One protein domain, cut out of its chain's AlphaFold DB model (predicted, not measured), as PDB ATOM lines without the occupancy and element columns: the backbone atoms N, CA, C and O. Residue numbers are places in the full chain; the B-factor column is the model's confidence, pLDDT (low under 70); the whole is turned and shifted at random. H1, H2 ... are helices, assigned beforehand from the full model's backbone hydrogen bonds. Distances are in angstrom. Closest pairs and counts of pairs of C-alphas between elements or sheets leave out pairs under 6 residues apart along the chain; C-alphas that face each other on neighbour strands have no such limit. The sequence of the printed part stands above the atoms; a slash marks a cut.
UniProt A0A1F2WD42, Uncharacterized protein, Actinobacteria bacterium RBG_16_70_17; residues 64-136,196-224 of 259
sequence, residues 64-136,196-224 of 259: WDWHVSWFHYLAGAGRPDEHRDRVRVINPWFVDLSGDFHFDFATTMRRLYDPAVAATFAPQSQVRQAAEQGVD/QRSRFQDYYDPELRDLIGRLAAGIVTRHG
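This is residues 64 to 136 and 196 to 224 of the 259 residues of an uncharacterized protein of Actinobacteria bacterium RBG_16_70_17 (UniProt A0A1F2WD42). A cluster of nine short helices set mostly crosswise, with H1 and H4 nearest the middle and about perpendicular to each other. H8 lies at one side with H9 turning off its end, H2 and H3 make a corner at the opposite side, H5 and H6 form a small pair beyond the end of H4, and little H7 sits by the start of H1. The printed part has 102 residues with nine named helices, H1 to H9 in chain order, and no named strand; its class is all helix. It is compact, with a radius of gyration of the C-alphas of 13.8 A, and spans 39 by 34 by 21 A.

H1, residues 64 to 74, begins at C-alpha 64 (-41.268, -29.482, -3.510) and is 16.0 A long. H2, residues 82 to 90, is 12.4 A long, and H3 is residues 92 to 97. H4, residues 105 to 112, measures 10.4 A and ends at C-alpha 112 (-41.800, -26.329, -17.299). H5 is residues 115 to 118 and H6 residues 126 to 132. After the cut come H7, residues 200 to 203, and H8, residues 206 to 215, 14.3 A long. H9, residues 217 to 223, ends at C-alpha 223 (-41.835, -20.191, 5.786).

H1 and H4 are close but not clearly touching, about perpendicular at 90 degrees; their closest C-alphas, Phe 71 and Phe 105, are 6.7 A apart. H1 touches H7, closest at the C-alphas of Asp 65 and Phe 200, 5.2 A. H1 and H8 only just touch, with 3 pairs of C-alphas within 8 A, the closest Trp 64 and Ile 212 at 6.8 A. H4 and H8 only just touch, also with 3 pairs, at a steep tilt of 43 degrees, the same way; the closest C-alphas are Ala 106 and Leu 208, 7.2 A. H3 and H4 only just touch, with 3 pairs, the closest C-alphas being Leu 97 and Thr 108, 5.8 A. H2 and H3 touch only at the corner, and only just, with 3 pairs, the closest C-alphas being Arg 88 and Val 95 at 6.4 A. H5 touches H6, with the C-alphas of Ala 118 and Arg 128 closest at 4.7 A. H9 touches no helix but is near H8, closest at the C-alphas of Gly 213 and Val 220, 7.3 A. H2 and H8 are apart. Every O i to N i+4 pair is within hydrogen-bond range in H1, H2, H3, H4, H6, H8 and H9; H5 and H7 are too short for such a pair.

The two C-alphas farthest apart, Glu 82 and Thr 221, are 38.7 A apart. Residues 137 to 195 are not printed, and C-alphas 136 and 196 stand 23.0 A apart across the cut. Of the links that are printed whole, none is long. The mean pLDDT of the printed part is 92.6, and no printed residue is under 70.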
ATOM      1  N   TRP A  64     -41.573 -28.199  -2.879       98.06
ATOM      2  CA  TRP A  64     -41.268 -29.482  -3.510       98.06
ATOM      3  C   TRP A  64     -42.487 -30.416  -3.490       98.06
ATOM      4  O   TRP A  64     -42.859 -30.990  -4.518       98.06
ATOM      5  N   ASP A  65     -43.183 -30.497  -2.356       96.19
ATOM      6  CA  ASP A  65     -44.410 -31.289  -2.215       96.19
ATOM      7  C   ASP A  65     -45.597 -30.718  -3.017       96.19
ATOM      8  O   ASP A  65     -46.483 -31.452  -3.488       96.19
ATOM      9  N   TRP A  66     -45.631 -29.395  -3.194       97.00
ATOM     10  CA  TRP A  66     -46.629 -28.704  -4.003       97.00
ATOM     11  C   TRP A  66     -46.523 -29.088  -5.477       97.00
ATOM     12  O   TRP A  66     -47.545 -29.461  -6.058       97.00
ATOM     13  N   HIS A  67     -45.318 -29.090  -6.057       97.19
ATOM     14  CA  HIS A  67     -45.110 -29.453  -7.464       97.19
ATOM     15  C   HIS A  67     -45.535 -30.889  -7.748       97.19
ATOM     16  O   HIS A  67     -46.289 -31.129  -8.690       97.19
ATOM     17  N   VAL A  68     -45.150 -31.837  -6.888       94.94
ATOM     18  CA  VAL A  68     -45.578 -33.238  -7.019       94.94
ATOM     19  C   VAL A  68     -47.109 -33.335  -6.935       94.94
ATOM     20  O   VAL A  68     -47.758 -34.048  -7.701       94.94
ATOM     21  N   SER A  69     -47.735 -32.549  -6.052       92.19
ATOM     22  CA  SER A  69     -49.199 -32.467  -5.944       92.19
ATOM     23  C   SER A  69     -49.896 -31.900  -7.158       92.19
ATOM     24  O   SER A  69     -51.002 -32.337  -7.499       92.19
ATOM     25  N   TRP A  70     -49.294 -30.882  -7.747       94.31
ATOM     26  CA  TRP A  70     -49.787 -30.209  -8.925       94.31
ATOM     27  C   TRP A  70     -49.678 -31.125 -10.150       94.31
ATOM     28  O   TRP A  70     -50.696 -31.359 -10.802       94.31
ATOM     29  N   PHE A  71     -48.517 -31.754 -10.356       94.62
ATOM     30  CA  PHE A  71     -48.276 -32.725 -11.423       94.62
ATOM     31  C   PHE A  71     -49.272 -33.885 -11.374       94.62
ATOM     32  O   PHE A  71     -50.041 -34.065 -12.312       94.62
ATOM     33  N   HIS A  72     -49.353 -34.620 -10.258       91.19
ATOM     34  CA  HIS A  72     -50.253 -35.777 -10.156       91.19
ATOM     35  C   HIS A  72     -51.730 -35.417 -10.306       91.19
ATOM     36  O   HIS A  72     -52.528 -36.245 -10.746       91.19
ATOM     37  N   TYR A  73     -52.109 -34.193  -9.924       90.25
ATOM     38  CA  TYR A  73     -53.462 -33.718 -10.167       90.25
ATOM     39  C   TYR A  73     -53.728 -33.604 -11.660       90.25
ATOM     40  O   TYR A  73     -54.651 -34.262 -12.116       90.25
ATOM     41  N   LEU A  74     -52.919 -32.842 -12.399       92.31
ATOM     42  CA  LEU A  74     -53.131 -32.628 -13.832       92.31
ATOM     43  C   LEU A  74     -52.922 -33.902 -14.658       92.31
ATOM     44  O   LEU A  74     -53.643 -34.144 -15.617       92.31
ATOM     45  N   ALA A  75     -52.000 -34.758 -14.234       90.50
ATOM     46  CA  ALA A  75     -51.733 -36.053 -14.838       90.50
ATOM     47  C   ALA A  75     -52.877 -37.078 -14.699       90.50
ATOM     48  O   ALA A  75     -52.859 -38.127 -15.351       90.50
ATOM     49  N   GLY A  76     -53.858 -36.809 -13.829       86.81
ATOM     50  CA  GLY A  76     -54.992 -37.701 -13.583       86.81
ATOM     51  C   GLY A  76     -54.682 -38.904 -12.689       86.81
ATOM     52  O   GLY A  76     -55.428 -39.878 -12.711       86.81
ATOM     53  N   ALA A  77     -53.624 -38.867 -11.873       79.12
ATOM     54  CA  ALA A  77     -53.270 -39.994 -11.009       79.12
ATOM     55  C   ALA A  77     -54.389 -40.307  -9.994       79.12
ATOM     56  O   ALA A  77     -54.739 -39.473  -9.150       79.12
ATOM     57  N   GLY A  78     -54.950 -41.519 -10.078       72.69
ATOM     58  CA  GLY A  78     -56.089 -41.952  -9.260       72.69
ATOM     59  C   GLY A  78     -57.405 -41.240  -9.599       72.69
ATOM     60  O   GLY A  78     -58.270 -41.122  -8.730       72.69
ATOM     61  N   ARG A  79     -57.545 -40.710 -10.823       80.06
ATOM     62  CA  ARG A  79     -58.764 -40.056 -11.319       80.06
ATOM     63  C   ARG A  79     -59.352 -40.808 -12.525       80.06
ATOM     64  O   ARG A  79     -58.600 -41.490 -13.208       80.06
ATOM     65  N   PRO A  80     -60.663 -40.655 -12.786       83.00
ATOM     66  CA  PRO A  80     -61.298 -41.147 -14.011       83.00
ATOM     67  C   PRO A  80     -60.688 -40.547 -15.284       83.00
ATOM     68  O   PRO A  80     -60.166 -39.427 -15.236       83.00
ATOM     69  N   ASP A  81     -60.822 -41.242 -16.415       80.94
ATOM     70  CA  ASP A  81     -60.240 -40.837 -17.706       80.94
ATOM     71  C   ASP A  81     -60.737 -39.460 -18.173       80.94
ATOM     72  O   ASP A  81     -59.941 -38.641 -18.644       80.94
ATOM     73  N   GLU A  82     -61.997 -39.105 -17.883       88.62
ATOM     74  CA  GLU A  82     -62.559 -37.794 -18.250       88.62
ATOM     75  C   GLU A  82     -61.887 -36.632 -17.493       88.62
ATOM     76  O   GLU A  82     -62.183 -35.450 -17.712       88.62
ATOM     77  N   HIS A  83     -61.014 -36.922 -16.523       88.75
ATOM     78  CA  HIS A  83     -60.146 -35.911 -15.939       88.75
ATOM     79  C   HIS A  83     -59.126 -35.390 -16.952       88.75
ATOM     80  O   HIS A  83     -58.961 -34.172 -17.045       88.75
ATOM     81  N   ARG A  84     -58.466 -36.277 -17.710       89.75
ATOM     82  CA  ARG A  84     -57.463 -35.877 -18.708       89.75
ATOM     83  C   ARG A  84     -58.120 -35.102 -19.845       89.75
ATOM     84  O   ARG A  84     -57.582 -34.071 -20.234       89.75
ATOM     85  N   ASP A  85     -59.324 -35.486 -20.264       91.00
ATOM     86  CA  ASP A  85     -60.103 -34.735 -21.262       91.00
ATOM     87  C   ASP A  85     -60.383 -33.303 -20.813       91.00
ATOM     88  O   ASP A  85     -60.179 -32.344 -21.556       91.00
ATOM     89  N   ARG A  86     -60.766 -33.127 -19.543       91.88
ATOM     90  CA  ARG A  86     -60.913 -31.789 -18.965       91.88
ATOM     91  C   ARG A  86     -59.586 -31.041 -18.971       91.88
ATOM     92  O   ARG A  86     -59.562 -29.885 -19.382       91.88
ATOM     93  N   VAL A  87     -58.488 -31.675 -18.551       92.12
ATOM     94  CA  VAL A  87     -57.153 -31.049 -18.527       92.12
ATOM     95  C   VAL A  87     -56.706 -30.607 -19.921       92.12
ATOM     96  O   VAL A  87     -56.184 -29.500 -20.026       92.12
ATOM     97  N   ARG A  88     -56.994 -31.377 -20.980       92.56
ATOM     98  CA  ARG A  88     -56.738 -30.979 -22.379       92.56
ATOM     99  C   ARG A  88     -57.402 -29.654 -22.745       92.56
ATOM    100  O   ARG A  88     -56.802 -28.847 -23.445       92.56
ATOM    101  N   VAL A  89     -58.605 -29.404 -22.232       91.56
ATOM    102  CA  VAL A  89     -59.344 -28.159 -22.480       91.56
ATOM    103  C   VAL A  89     -58.846 -27.013 -21.595       91.56
ATOM    104  O   VAL A  89     -58.642 -25.904 -22.076       91.56
ATOM    105  N   ILE A  90     -58.660 -27.254 -20.292       89.25
ATOM    106  CA  ILE A  90     -58.402 -26.172 -19.323       89.25
ATOM    107  C   ILE A  90     -56.916 -25.854 -19.105       89.25
ATOM    108  O   ILE A  90     -56.594 -24.766 -18.633       89.25
ATOM    109  N   ASN A  91     -56.010 -26.785 -19.411       91.06
ATOM    110  CA  ASN A  91     -54.558 -26.607 -19.310       91.06
ATOM    111  C   ASN A  91     -53.845 -27.263 -20.510       91.06
ATOM    112  O   ASN A  91     -53.017 -28.152 -20.300       91.06
ATOM    113  N   PRO A  92     -54.122 -26.836 -21.758       89.38
ATOM    114  CA  PRO A  92     -53.478 -27.410 -22.946       89.38
ATOM    115  C   PRO A  92     -51.947 -27.326 -22.865       89.38
ATOM    116  O   PRO A  92     -51.244 -28.275 -23.183       89.38
ATOM    117  N   TRP A  93     -51.430 -26.249 -22.273       90.44
ATOM    118  CA  TRP A  93     -50.003 -26.062 -22.018       90.44
ATOM    119  C   TRP A  93     -49.381 -27.148 -21.124       90.44
ATOM    120  O   TRP A  93     -48.219 -27.495 -21.309       90.44
ATOM    121  N   PHE A  94     -50.118 -27.711 -20.159       93.06
ATOM    122  CA  PHE A  94     -49.603 -28.825 -19.356       93.06
ATOM    123  C   PHE A  94     -49.489 -30.102 -20.193       93.06
ATOM    124  O   PHE A  94     -48.554 -30.879 -20.002       93.06
ATOM    125  N   VAL A  95     -50.422 -30.318 -21.122       91.94
ATOM    126  CA  VAL A  95     -50.397 -31.464 -22.040       91.94
ATOM    127  C   VAL A  95     -49.141 -31.402 -22.909       91.94
ATOM    128  O   VAL A  95     -48.403 -32.382 -22.975       91.94
ATOM    129  N   ASP A  96     -48.816 -30.228 -23.452       91.31
ATOM    130  CA  ASP A  96     -47.598 -30.019 -24.248       91.31
ATOM    131  C   ASP A  96     -46.313 -30.205 -23.421       91.31
ATOM    132  O   ASP A  96     -45.340 -30.830 -23.859       91.31
ATOM    133  N   LEU A  97     -46.298 -29.683 -22.188       93.06
ATOM    134  CA  LEU A  97     -45.157 -29.829 -21.281       93.06
ATOM    135  C   LEU A  97     -44.918 -31.283 -20.873       93.06
ATOM    136  O   LEU A  97     -43.762 -31.688 -20.769       93.06
ATOM    137  N   SER A  98     -45.989 -32.048 -20.667       93.75
ATOM    138  CA  SER A  98     -45.948 -33.449 -20.235       93.75
ATOM    139  C   SER A  98     -45.879 -34.451 -21.392       93.75
ATOM    140  O   SER A  98     -45.987 -35.652 -21.156       93.75
ATOM    141  N   GLY A  99     -45.700 -33.991 -22.636       93.00
ATOM    142  CA  GLY A  99     -45.599 -34.876 -23.799       93.00
ATOM    143  C   GLY A  99     -46.869 -35.693 -23.996       93.00
ATOM    144  O   GLY A  99     -46.810 -36.912 -24.096       93.00
ATOM    145  N   ASP A 100     -48.022 -35.033 -23.963       91.31
ATOM    146  CA  ASP A 100     -49.330 -35.679 -23.966       91.31
ATOM    147  C   ASP A 100     -49.529 -36.665 -22.802       91.31
ATOM    148  O   ASP A 100     -49.989 -37.789 -22.983       91.31
ATOM    149  N   PHE A 101     -49.143 -36.253 -21.591       90.62
ATOM    150  CA  PHE A 101     -49.136 -37.116 -20.408       90.62
ATOM    151  C   PHE A 101     -48.240 -38.361 -20.542       90.62
ATOM    152  O   PHE A 101     -48.532 -39.359 -19.902       90.62
ATOM    153  N   HIS A 102     -47.171 -38.353 -21.341       88.81
ATOM    154  CA  HIS A 102     -46.222 -39.480 -21.396       88.81
ATOM    155  C   HIS A 102     -44.976 -39.253 -20.538       88.81
ATOM    156  O   HIS A 102     -44.356 -40.218 -20.090       88.81
ATOM    157  N   PHE A 103     -44.607 -37.997 -20.293       93.75
ATOM    158  CA  PHE A 103     -43.432 -37.657 -19.503       93.75
ATOM    159  C   PHE A 103     -43.684 -37.822 -18.007       93.75
ATOM    160  O   PHE A 103     -44.767 -37.540 -17.487       93.75
ATOM    161  N   ASP A 104     -42.642 -38.278 -17.318       92.38
ATOM    162  CA  ASP A 104     -42.620 -38.382 -15.867       92.38
ATOM    163  C   ASP A 104     -42.577 -36.996 -15.203       92.38
ATOM    164  O   ASP A 104     -42.554 -35.939 -15.853       92.38
ATOM    165  N   PHE A 105     -42.581 -36.997 -13.870       94.50
ATOM    166  CA  PHE A 105     -42.519 -35.767 -13.093       94.50
ATOM    167  C   PHE A 105     -41.265 -34.949 -13.423       94.50
ATOM    168  O   PHE A 105     -41.369 -33.754 -13.711       94.50
ATOM    169  N   ALA A 106     -40.092 -35.585 -13.394       96.31
ATOM    170  CA  ALA A 106     -38.816 -34.893 -13.491       96.31
ATOM    171  C   ALA A 106     -38.630 -34.232 -14.863       96.31
ATOM    172  O   ALA A 106     -38.271 -33.054 -14.946       96.31
ATOM    173  N   THR A 107     -38.955 -34.952 -15.936       96.38
ATOM    174  CA  THR A 107     -38.931 -34.442 -17.311       96.38
ATOM    175  C   THR A 107     -39.922 -33.294 -17.480       96.38
ATOM    176  O   THR A 107     -39.577 -32.254 -18.045       96.38
ATOM    177  N   THR A 108     -41.136 -33.433 -16.939       96.25
ATOM    178  CA  THR A 108     -42.161 -32.385 -17.027       96.25
ATOM    179  C   THR A 108     -41.742 -31.115 -16.280       96.25
ATOM    180  O   THR A 108     -41.919 -30.019 -16.808       96.25
ATOM    181  N   MET A 109     -41.158 -31.224 -15.079       96.69
ATOM    182  CA  MET A 109     -40.695 -30.051 -14.319       96.69
ATOM    183  C   MET A 109     -39.511 -29.353 -14.991       96.69
ATOM    184  O   MET A 109     -39.483 -28.125 -15.041       96.69
ATOM    185  N   ARG A 110     -38.552 -30.114 -15.538       96.25
ATOM    186  CA  ARG A 110     -37.430 -29.541 -16.295       96.25
ATOM    187  C   ARG A 110     -37.927 -28.752 -17.501       96.25
ATOM    188  O   ARG A 110     -37.510 -27.619 -17.684       96.25
ATOM    189  N   ARG A 111     -38.880 -29.302 -18.262       95.62
ATOM    190  CA  ARG A 111     -39.508 -28.597 -19.394       95.62
ATOM    191  C   ARG A 111     -40.298 -27.367 -18.954       95.62
ATOM    192  O   ARG A 111     -40.250 -26.351 -19.633       95.62
ATOM    193  N   LEU A 112     -41.016 -27.447 -17.831       94.62
ATOM    194  CA  LEU A 112     -41.800 -26.329 -17.299       94.62
ATOM    195  C   LEU A 112     -40.932 -25.095 -17.010       94.62
ATOM    196  O   LEU A 112     -41.387 -23.975 -17.234       94.62
ATOM    197  N   TYR A 113     -39.707 -25.302 -16.521       94.50
ATOM    198  CA  TYR A 113     -38.793 -24.229 -16.122       94.50
ATOM    199  C   TYR A 113     -37.593 -24.047 -17.058       94.50
ATOM    200  O   TYR A 113     -36.674 -23.296 -16.732       94.50
ATOM    201  N   ASP A 114     -37.600 -24.695 -18.222       94.56
ATOM    202  CA  ASP A 114     -36.622 -24.456 -19.280       94.56
ATOM    203  C   ASP A 114     -36.935 -23.103 -19.953       94.56
ATOM    204  O   ASP A 114     -38.027 -22.939 -20.510       94.56
ATOM    205  N   PRO A 115     -36.008 -22.122 -19.938       93.06
ATOM    206  CA  PRO A 115     -36.235 -20.814 -20.550       93.06
ATOM    207  C   PRO A 115     -36.573 -20.874 -22.046       93.06
ATOM    208  O   PRO A 115     -37.381 -20.074 -22.522       93.06
ATOM    209  N   ALA A 116     -35.996 -21.822 -22.790       94.50
ATOM    210  CA  ALA A 116     -36.269 -21.992 -24.212       94.50
ATOM    211  C   ALA A 116     -37.686 -22.531 -24.441       94.50
ATOM    212  O   ALA A 116     -38.392 -22.045 -25.324       94.50
ATOM    213  N   VAL A 117     -38.137 -23.477 -23.610       94.50
ATOM    214  CA  VAL A 117     -39.519 -23.981 -23.658       94.50
ATOM    215  C   VAL A 117     -40.501 -22.887 -23.233       94.50
ATOM    216  O   VAL A 117     -41.497 -22.651 -23.918       94.50
ATOM    217  N   ALA A 118     -40.202 -22.163 -22.154       92.38
ATOM    218  CA  ALA A 118     -41.025 -21.070 -21.646       92.38
ATOM    219  C   ALA A 118     -41.236 -19.955 -22.686       92.38
ATOM    220  O   ALA A 118     -42.342 -19.424 -22.804       92.38
ATOM    221  N   ALA A 119     -40.209 -19.646 -23.486       93.50
ATOM    222  CA  ALA A 119     -40.275 -18.650 -24.555       93.50
ATOM    223  C   ALA A 119     -41.262 -19.008 -25.684       93.50
ATOM    224  O   ALA A 119     -41.701 -18.112 -26.406       93.50
ATOM    225  N   THR A 120     -41.650 -20.282 -25.820       93.75
ATOM    226  CA  THR A 120     -42.650 -20.716 -26.814       93.75
ATOM    227  C   THR A 120     -44.089 -20.393 -26.399       93.75
ATOM    228  O   THR A 120     -44.981 -20.340 -27.244       93.75
ATOM    229  N   PHE A 121     -44.331 -20.125 -25.111       91.81
ATOM    230  CA  PHE A 121     -45.647 -19.731 -24.619       91.81
ATOM    231  C   PHE A 121     -45.916 -18.234 -24.833       91.81
ATOM    232  O   PHE A 121     -45.013 -17.391 -24.847       91.81
ATOM    233  N   ALA A 122     -47.203 -17.887 -24.941       91.62
ATOM    234  CA  ALA A 122     -47.642 -16.496 -25.015       91.62
ATOM    235  C   ALA A 122     -47.114 -15.680 -23.813       91.62
ATOM    236  O   ALA A 122     -47.065 -16.220 -22.703       91.62
ATOM    237  N   PRO A 123     -46.779 -14.384 -23.979       90.31
ATOM    238  CA  PRO A 123     -46.275 -13.528 -22.892       90.31
ATOM    239  C   PRO A 123     -47.157 -13.505 -21.632       90.31
ATOM    240  O   PRO A 123     -46.680 -13.326 -20.517       90.31
ATOM    241  N   GLN A 124     -48.466 -13.700 -21.794       87.06
ATOM    242  CA  GLN A 124     -49.442 -13.702 -20.703       87.06
ATOM    243  C   GLN A 124     -49.560 -15.066 -19.998       87.06
ATOM    244  O   GLN A 124     -50.292 -15.191 -19.018       87.06
ATOM    245  N   SER A 125     -48.874 -16.103 -20.491       89.19
ATOM    246  CA  SER A 125     -48.872 -17.432 -19.882       89.19
ATOM    247  C   SER A 125     -48.174 -17.411 -18.527       89.19
ATOM    248  O   SER A 125     -47.079 -16.869 -18.384       89.19
ATOM    249  N   GLN A 126     -48.763 -18.097 -17.545       86.12
ATOM    250  CA  GLN A 126     -48.149 -18.267 -16.227       86.12
ATOM    251  C   GLN A 126     -46.796 -18.985 -16.306       86.12
ATOM    252  O   GLN A 126     -45.912 -18.670 -15.520       86.12
ATOM    253  N   VAL A 127     -46.619 -19.902 -17.264       88.50
ATOM    254  CA  VAL A 127     -45.346 -20.614 -17.478       88.50
ATOM    255  C   VAL A 127     -44.247 -19.628 -17.863       88.50
ATOM    256  O   VAL A 127     -43.197 -19.577 -17.227       88.50
ATOM    257  N   ARG A 128     -44.522 -18.788 -18.865       91.56
ATOM    258  CA  ARG A 128     -43.562 -17.799 -19.347       91.56
ATOM    259  C   ARG A 128     -43.255 -16.741 -18.293       91.56
ATOM    260  O   ARG A 128     -42.090 -16.453 -18.052       91.56
ATOM    261  N   GLN A 129     -44.279 -16.227 -17.615       92.31
ATOM    262  CA  GLN A 129     -44.095 -15.238 -16.552       92.31
ATOM    263  C   GLN A 129     -43.281 -15.779 -15.374       92.31
ATOM    264  O   GLN A 129     -42.470 -15.044 -14.819       92.31
ATOM    265  N   ALA A 130     -43.484 -17.045 -14.993       92.69
ATOM    266  CA  ALA A 130     -42.700 -17.690 -13.945       92.69
ATOM    267  C   ALA A 130     -41.215 -17.765 -14.334       92.69
ATOM    268  O   ALA A 130     -40.356 -17.342 -13.560       92.69
ATOM    269  N   ALA A 131     -40.926 -18.211 -15.562       91.12
ATOM    270  CA  ALA A 131     -39.566 -18.295 -16.087       91.12
ATOM    271  C   ALA A 131     -38.885 -16.918 -16.196       91.12
ATOM    272  O   ALA A 131     -37.768 -16.754 -15.715       91.12
ATOM    273  N   GLU A 132     -39.564 -15.911 -16.759       92.06
ATOM    274  CA  GLU A 132     -39.034 -14.542 -16.895       92.06
ATOM    275  C   GLU A 132     -38.758 -13.880 -15.535       92.06
ATOM    276  O   GLU A 132     -37.814 -13.104 -15.398       92.06
ATOM    277  N   GLN A 133     -39.554 -14.201 -14.512       94.06
ATOM    278  CA  GLN A 133     -39.361 -13.705 -13.147       94.06
ATOM    279  C   GLN A 133     -38.390 -14.558 -12.318       94.06
ATOM    280  O   GLN A 133     -38.106 -14.193 -11.175       94.06
ATOM    281  N   GLY A 134     -37.913 -15.687 -12.850       95.69
ATOM    282  CA  GLY A 134     -37.036 -16.614 -12.135       95.69
ATOM    283  C   GLY A 134     -37.679 -17.215 -10.883       95.69
ATOM    284  O   GLY A 134     -37.002 -17.373  -9.869       95.69
ATOM    285  N   VAL A 135     -38.982 -17.512 -10.928       97.56
ATOM    286  CA  VAL A 135     -39.728 -18.086  -9.796       97.56
ATOM    287  C   VAL A 135     -40.541 -19.309 -10.193       97.56
ATOM    288  O   VAL A 135     -40.826 -19.536 -11.366       97.56
ATOM    289  N   ASP A 136     -40.950 -20.096  -9.201       97.62
ATOM    290  CA  ASP A 136     -41.812 -21.254  -9.417       97.62
ATOM    291  C   ASP A 136     -43.303 -20.868  -9.560       97.62
ATOM    292  O   ASP A 136     -43.747 -19.763  -9.220       97.62
ATOM    293  N   GLN A 196     -52.893 -40.146  -5.220       72.38
ATOM    294  CA  GLN A 196     -52.085 -41.339  -4.956       72.38
ATOM    295  C   GLN A 196     -50.658 -41.105  -5.469       72.38
ATOM    296  O   GLN A 196     -50.459 -40.955  -6.672       72.38
ATOM    297  N   ARG A 197     -49.692 -40.998  -4.553       76.12
ATOM    298  CA  ARG A 197     -48.279 -40.718  -4.849       76.12
ATOM    299  C   ARG A 197     -47.361 -41.191  -3.717       76.12
ATOM    300  O   ARG A 197     -47.854 -41.357  -2.596       76.12
ATOM    301  N   SER A 198     -46.070 -41.375  -3.987       83.00
ATOM    302  CA  SER A 198     -45.069 -41.663  -2.951       83.00
ATOM    303  C   SER A 198     -44.665 -40.381  -2.202       83.00
ATOM    304  O   SER A 198     -45.360 -39.358  -2.289       83.00
ATOM    305  N   ARG A 199     -43.584 -40.428  -1.412       89.44
ATOM    306  CA  ARG A 199     -43.062 -39.223  -0.762       89.44
ATOM    307  C   ARG A 199     -42.547 -38.275  -1.835       89.44
ATOM    308  O   ARG A 199     -41.989 -38.720  -2.831       89.44
ATOM    309  N   PHE A 200     -42.730 -36.969  -1.650       92.38
ATOM    310  CA  PHE A 200     -42.341 -36.015  -2.690       92.38
ATOM    311  C   PHE A 200     -40.841 -36.071  -2.980       92.38
ATOM    312  O   PHE A 200     -40.457 -35.829  -4.113       92.38
ATOM    313  N   GLN A 201     -40.016 -36.436  -1.995       94.56
ATOM    314  CA  GLN A 201     -38.573 -36.569  -2.151       94.56
ATOM    315  C   GLN A 201     -38.183 -37.598  -3.214       94.56
ATOM    316  O   GLN A 201     -37.206 -37.384  -3.925       94.56
ATOM    317  N   ASP A 202     -38.976 -38.659  -3.380       92.94
ATOM    318  CA  ASP A 202     -38.689 -39.741  -4.327       92.94
ATOM    319  C   ASP A 202     -38.786 -39.279  -5.797       92.94
ATOM    320  O   ASP A 202     -38.375 -39.996  -6.704       92.94
ATOM    321  N   TYR A 203     -39.338 -38.086  -6.043       94.56
ATOM    322  CA  TYR A 203     -39.523 -37.506  -7.375       94.56
ATOM    323  C   TYR A 203     -38.368 -36.597  -7.818       94.56
ATOM    324  O   TYR A 203     -38.374 -36.122  -8.955       94.56
ATOM    325  N   TYR A 204     -37.409 -36.309  -6.938       96.56
ATOM    326  CA  TYR A 204     -36.341 -35.354  -7.214       96.56
ATOM    327  C   TYR A 204     -34.976 -36.024  -7.207       96.56
ATOM    328  O   TYR A 204     -34.535 -36.571  -6.197       96.56
ATOM    329  N   ASP A 205     -34.259 -35.870  -8.314       97.06
ATOM    330  CA  ASP A 205     -32.805 -35.923  -8.280       97.06
ATOM    331  C   ASP A 205     -32.227 -34.618  -7.673       97.06
ATOM    332  O   ASP A 205     -32.953 -33.622  -7.523       97.06
ATOM    333  N   PRO A 206     -30.932 -34.597  -7.293       98.12
ATOM    334  CA  PRO A 206     -30.325 -33.428  -6.656       98.12
ATOM    335  C   PRO A 206     -30.415 -32.144  -7.491       98.12
ATOM    336  O   PRO A 206     -30.651 -31.070  -6.941       98.12
ATOM    337  N   GLU A 207     -30.278 -32.240  -8.815       98.25
ATOM    338  CA  GLU A 207     -30.318 -31.077  -9.703       98.25
ATOM    339  C   GLU A 207     -31.714 -30.444  -9.720       98.25
ATOM    340  O   GLU A 207     -31.854 -29.228  -9.551       98.25
ATOM    341  N   LEU A 208     -32.757 -31.264  -9.877       98.31
ATOM    342  CA  LEU A 208     -34.136 -30.795  -9.894       98.31
ATOM    343  C   LEU A 208     -34.567 -30.269  -8.521       98.31
ATOM    344  O   LEU A 208     -35.265 -29.254  -8.446       98.31
ATOM    345  N   ARG A 209     -34.133 -30.922  -7.434       98.31
ATOM    346  CA  ARG A 209     -34.344 -30.430  -6.065       98.31
ATOM    347  C   ARG A 209     -33.809 -29.010  -5.930       98.31
ATOM    348  O   ARG A 209     -34.539 -28.122  -5.479       98.31
ATOM    349  N   ASP A 210     -32.559 -28.802  -6.329       98.50
ATOM    350  CA  ASP A 210     -31.883 -27.521  -6.176       98.50
ATOM    351  C   ASP A 210     -32.492 -26.463  -7.108       98.50
ATOM    352  O   ASP A 210     -32.613 -25.300  -6.718       98.50
ATOM    353  N   LEU A 211     -32.928 -26.844  -8.317       98.19
ATOM    354  CA  LEU A 211     -33.661 -25.962  -9.231       98.19
ATOM    355  C   LEU A 211     -34.937 -25.417  -8.585       98.19
ATOM    356  O   LEU A 211     -35.105 -24.198  -8.511       98.19
ATOM    357  N   ILE A 212     -35.808 -26.294  -8.078       98.31
ATOM    358  CA  ILE A 212     -37.042 -25.865  -7.406       98.31
ATOM    359  C   ILE A 212     -36.726 -25.059  -6.143       98.31
ATOM    360  O   ILE A 212     -37.365 -24.038  -5.903       98.31
ATOM    361  N   GLY A 213     -35.703 -25.452  -5.381       98.38
ATOM    362  CA  GLY A 213     -35.256 -24.712  -4.201       98.38
ATOM    363  C   GLY A 213     -34.857 -23.268  -4.515       98.38
ATOM    364  O   GLY A 213     -35.257 -22.353  -3.796       98.38
ATOM    365  N   ARG A 214     -34.132 -23.041  -5.620       98.38
ATOM    366  CA  ARG A 214     -33.770 -21.689  -6.080       98.38
ATOM    367  C   ARG A 214     -34.988 -20.890  -6.535       98.38
ATOM    368  O   ARG A 214     -35.156 -19.753  -6.106       98.38
ATOM    369  N   LEU A 215     -35.850 -21.482  -7.363       98.31
ATOM    370  CA  LEU A 215     -37.047 -20.815  -7.890       98.31
ATOM    371  C   LEU A 215     -38.060 -20.459  -6.785       98.31
ATOM    372  O   LEU A 215     -38.745 -19.441  -6.868       98.31
ATOM    373  N   ALA A 216     -38.132 -21.272  -5.729       98.38
ATOM    374  CA  ALA A 216     -39.021 -21.074  -4.588       98.38
ATOM    375  C   ALA A 216     -38.330 -20.425  -3.371       98.38
ATOM    376  O   ALA A 216     -38.914 -20.391  -2.283       98.38
ATOM    377  N   ALA A 217     -37.108 -19.894  -3.522       98.12
ATOM    378  CA  ALA A 217     -36.262 -19.459  -2.404       98.12
ATOM    379  C   ALA A 217     -36.953 -18.461  -1.457       98.12
ATOM    380  O   ALA A 217     -36.770 -18.518  -0.238       98.12
ATOM    381  N   GLY A 218     -37.795 -17.575  -2.000       96.56
ATOM    382  CA  GLY A 218     -38.566 -16.617  -1.207       96.56
ATOM    383  C   GLY A 218     -39.605 -17.276  -0.293       96.56
ATOM    384  O   GLY A 218     -39.777 -16.839   0.842       96.56
ATOM    385  N   ILE A 219     -40.271 -18.338  -0.757       97.25
ATOM    386  CA  ILE A 219     -41.211 -19.120   0.060       97.25
ATOM    387  C   ILE A 219     -40.438 -19.932   1.093       97.25
ATOM    388  O   ILE A 219     -40.778 -19.884   2.272       97.25
ATOM    389  N   VAL A 220     -39.395 -20.638   0.648       98.12
ATOM    390  CA  VAL A 220     -38.532 -21.479   1.490       98.12
ATOM    391  C   VAL A 220     -38.016 -20.685   2.684       98.12
ATOM    392  O   VAL A 220     -38.251 -21.067   3.825       98.12
ATOM    393  N   THR A 221     -37.415 -19.524   2.425       97.94
ATOM    394  CA  THR A 221     -36.853 -18.665   3.474       97.94
ATOM    395  C   THR A 221     -37.938 -18.107   4.392       97.94
ATOM    396  O   THR A 221     -37.787 -18.129   5.610       97.94
ATOM    397  N   ARG A 222     -39.050 -17.612   3.829       96.56
ATOM    398  CA  ARG A 222     -40.119 -16.974   4.614       96.56
ATOM    399  C   ARG A 222     -40.845 -17.950   5.538       96.56
ATOM    400  O   ARG A 222     -41.275 -17.545   6.613       96.56
ATOM    401  N   HIS A 223     -41.021 -19.190   5.097       96.75
ATOM    402  CA  HIS A 223     -41.835 -20.191   5.786       96.75
ATOM    403  C   HIS A 223     -41.009 -21.298   6.452       96.75
ATOM    404  O   HIS A 223     -41.578 -22.165   7.106       96.75
ATOM    405  N   GLY A 224     -39.679 -21.252   6.332       97.12
ATOM    406  CA  GLY A 224     -38.776 -22.205   6.975       97.12
ATOM    407  C   GLY A 224     -38.881 -23.625   6.419       97.12
ATOM    408  O   GLY A 224     -38.674 -24.575   7.164       97.12
TER     409      GLY A 224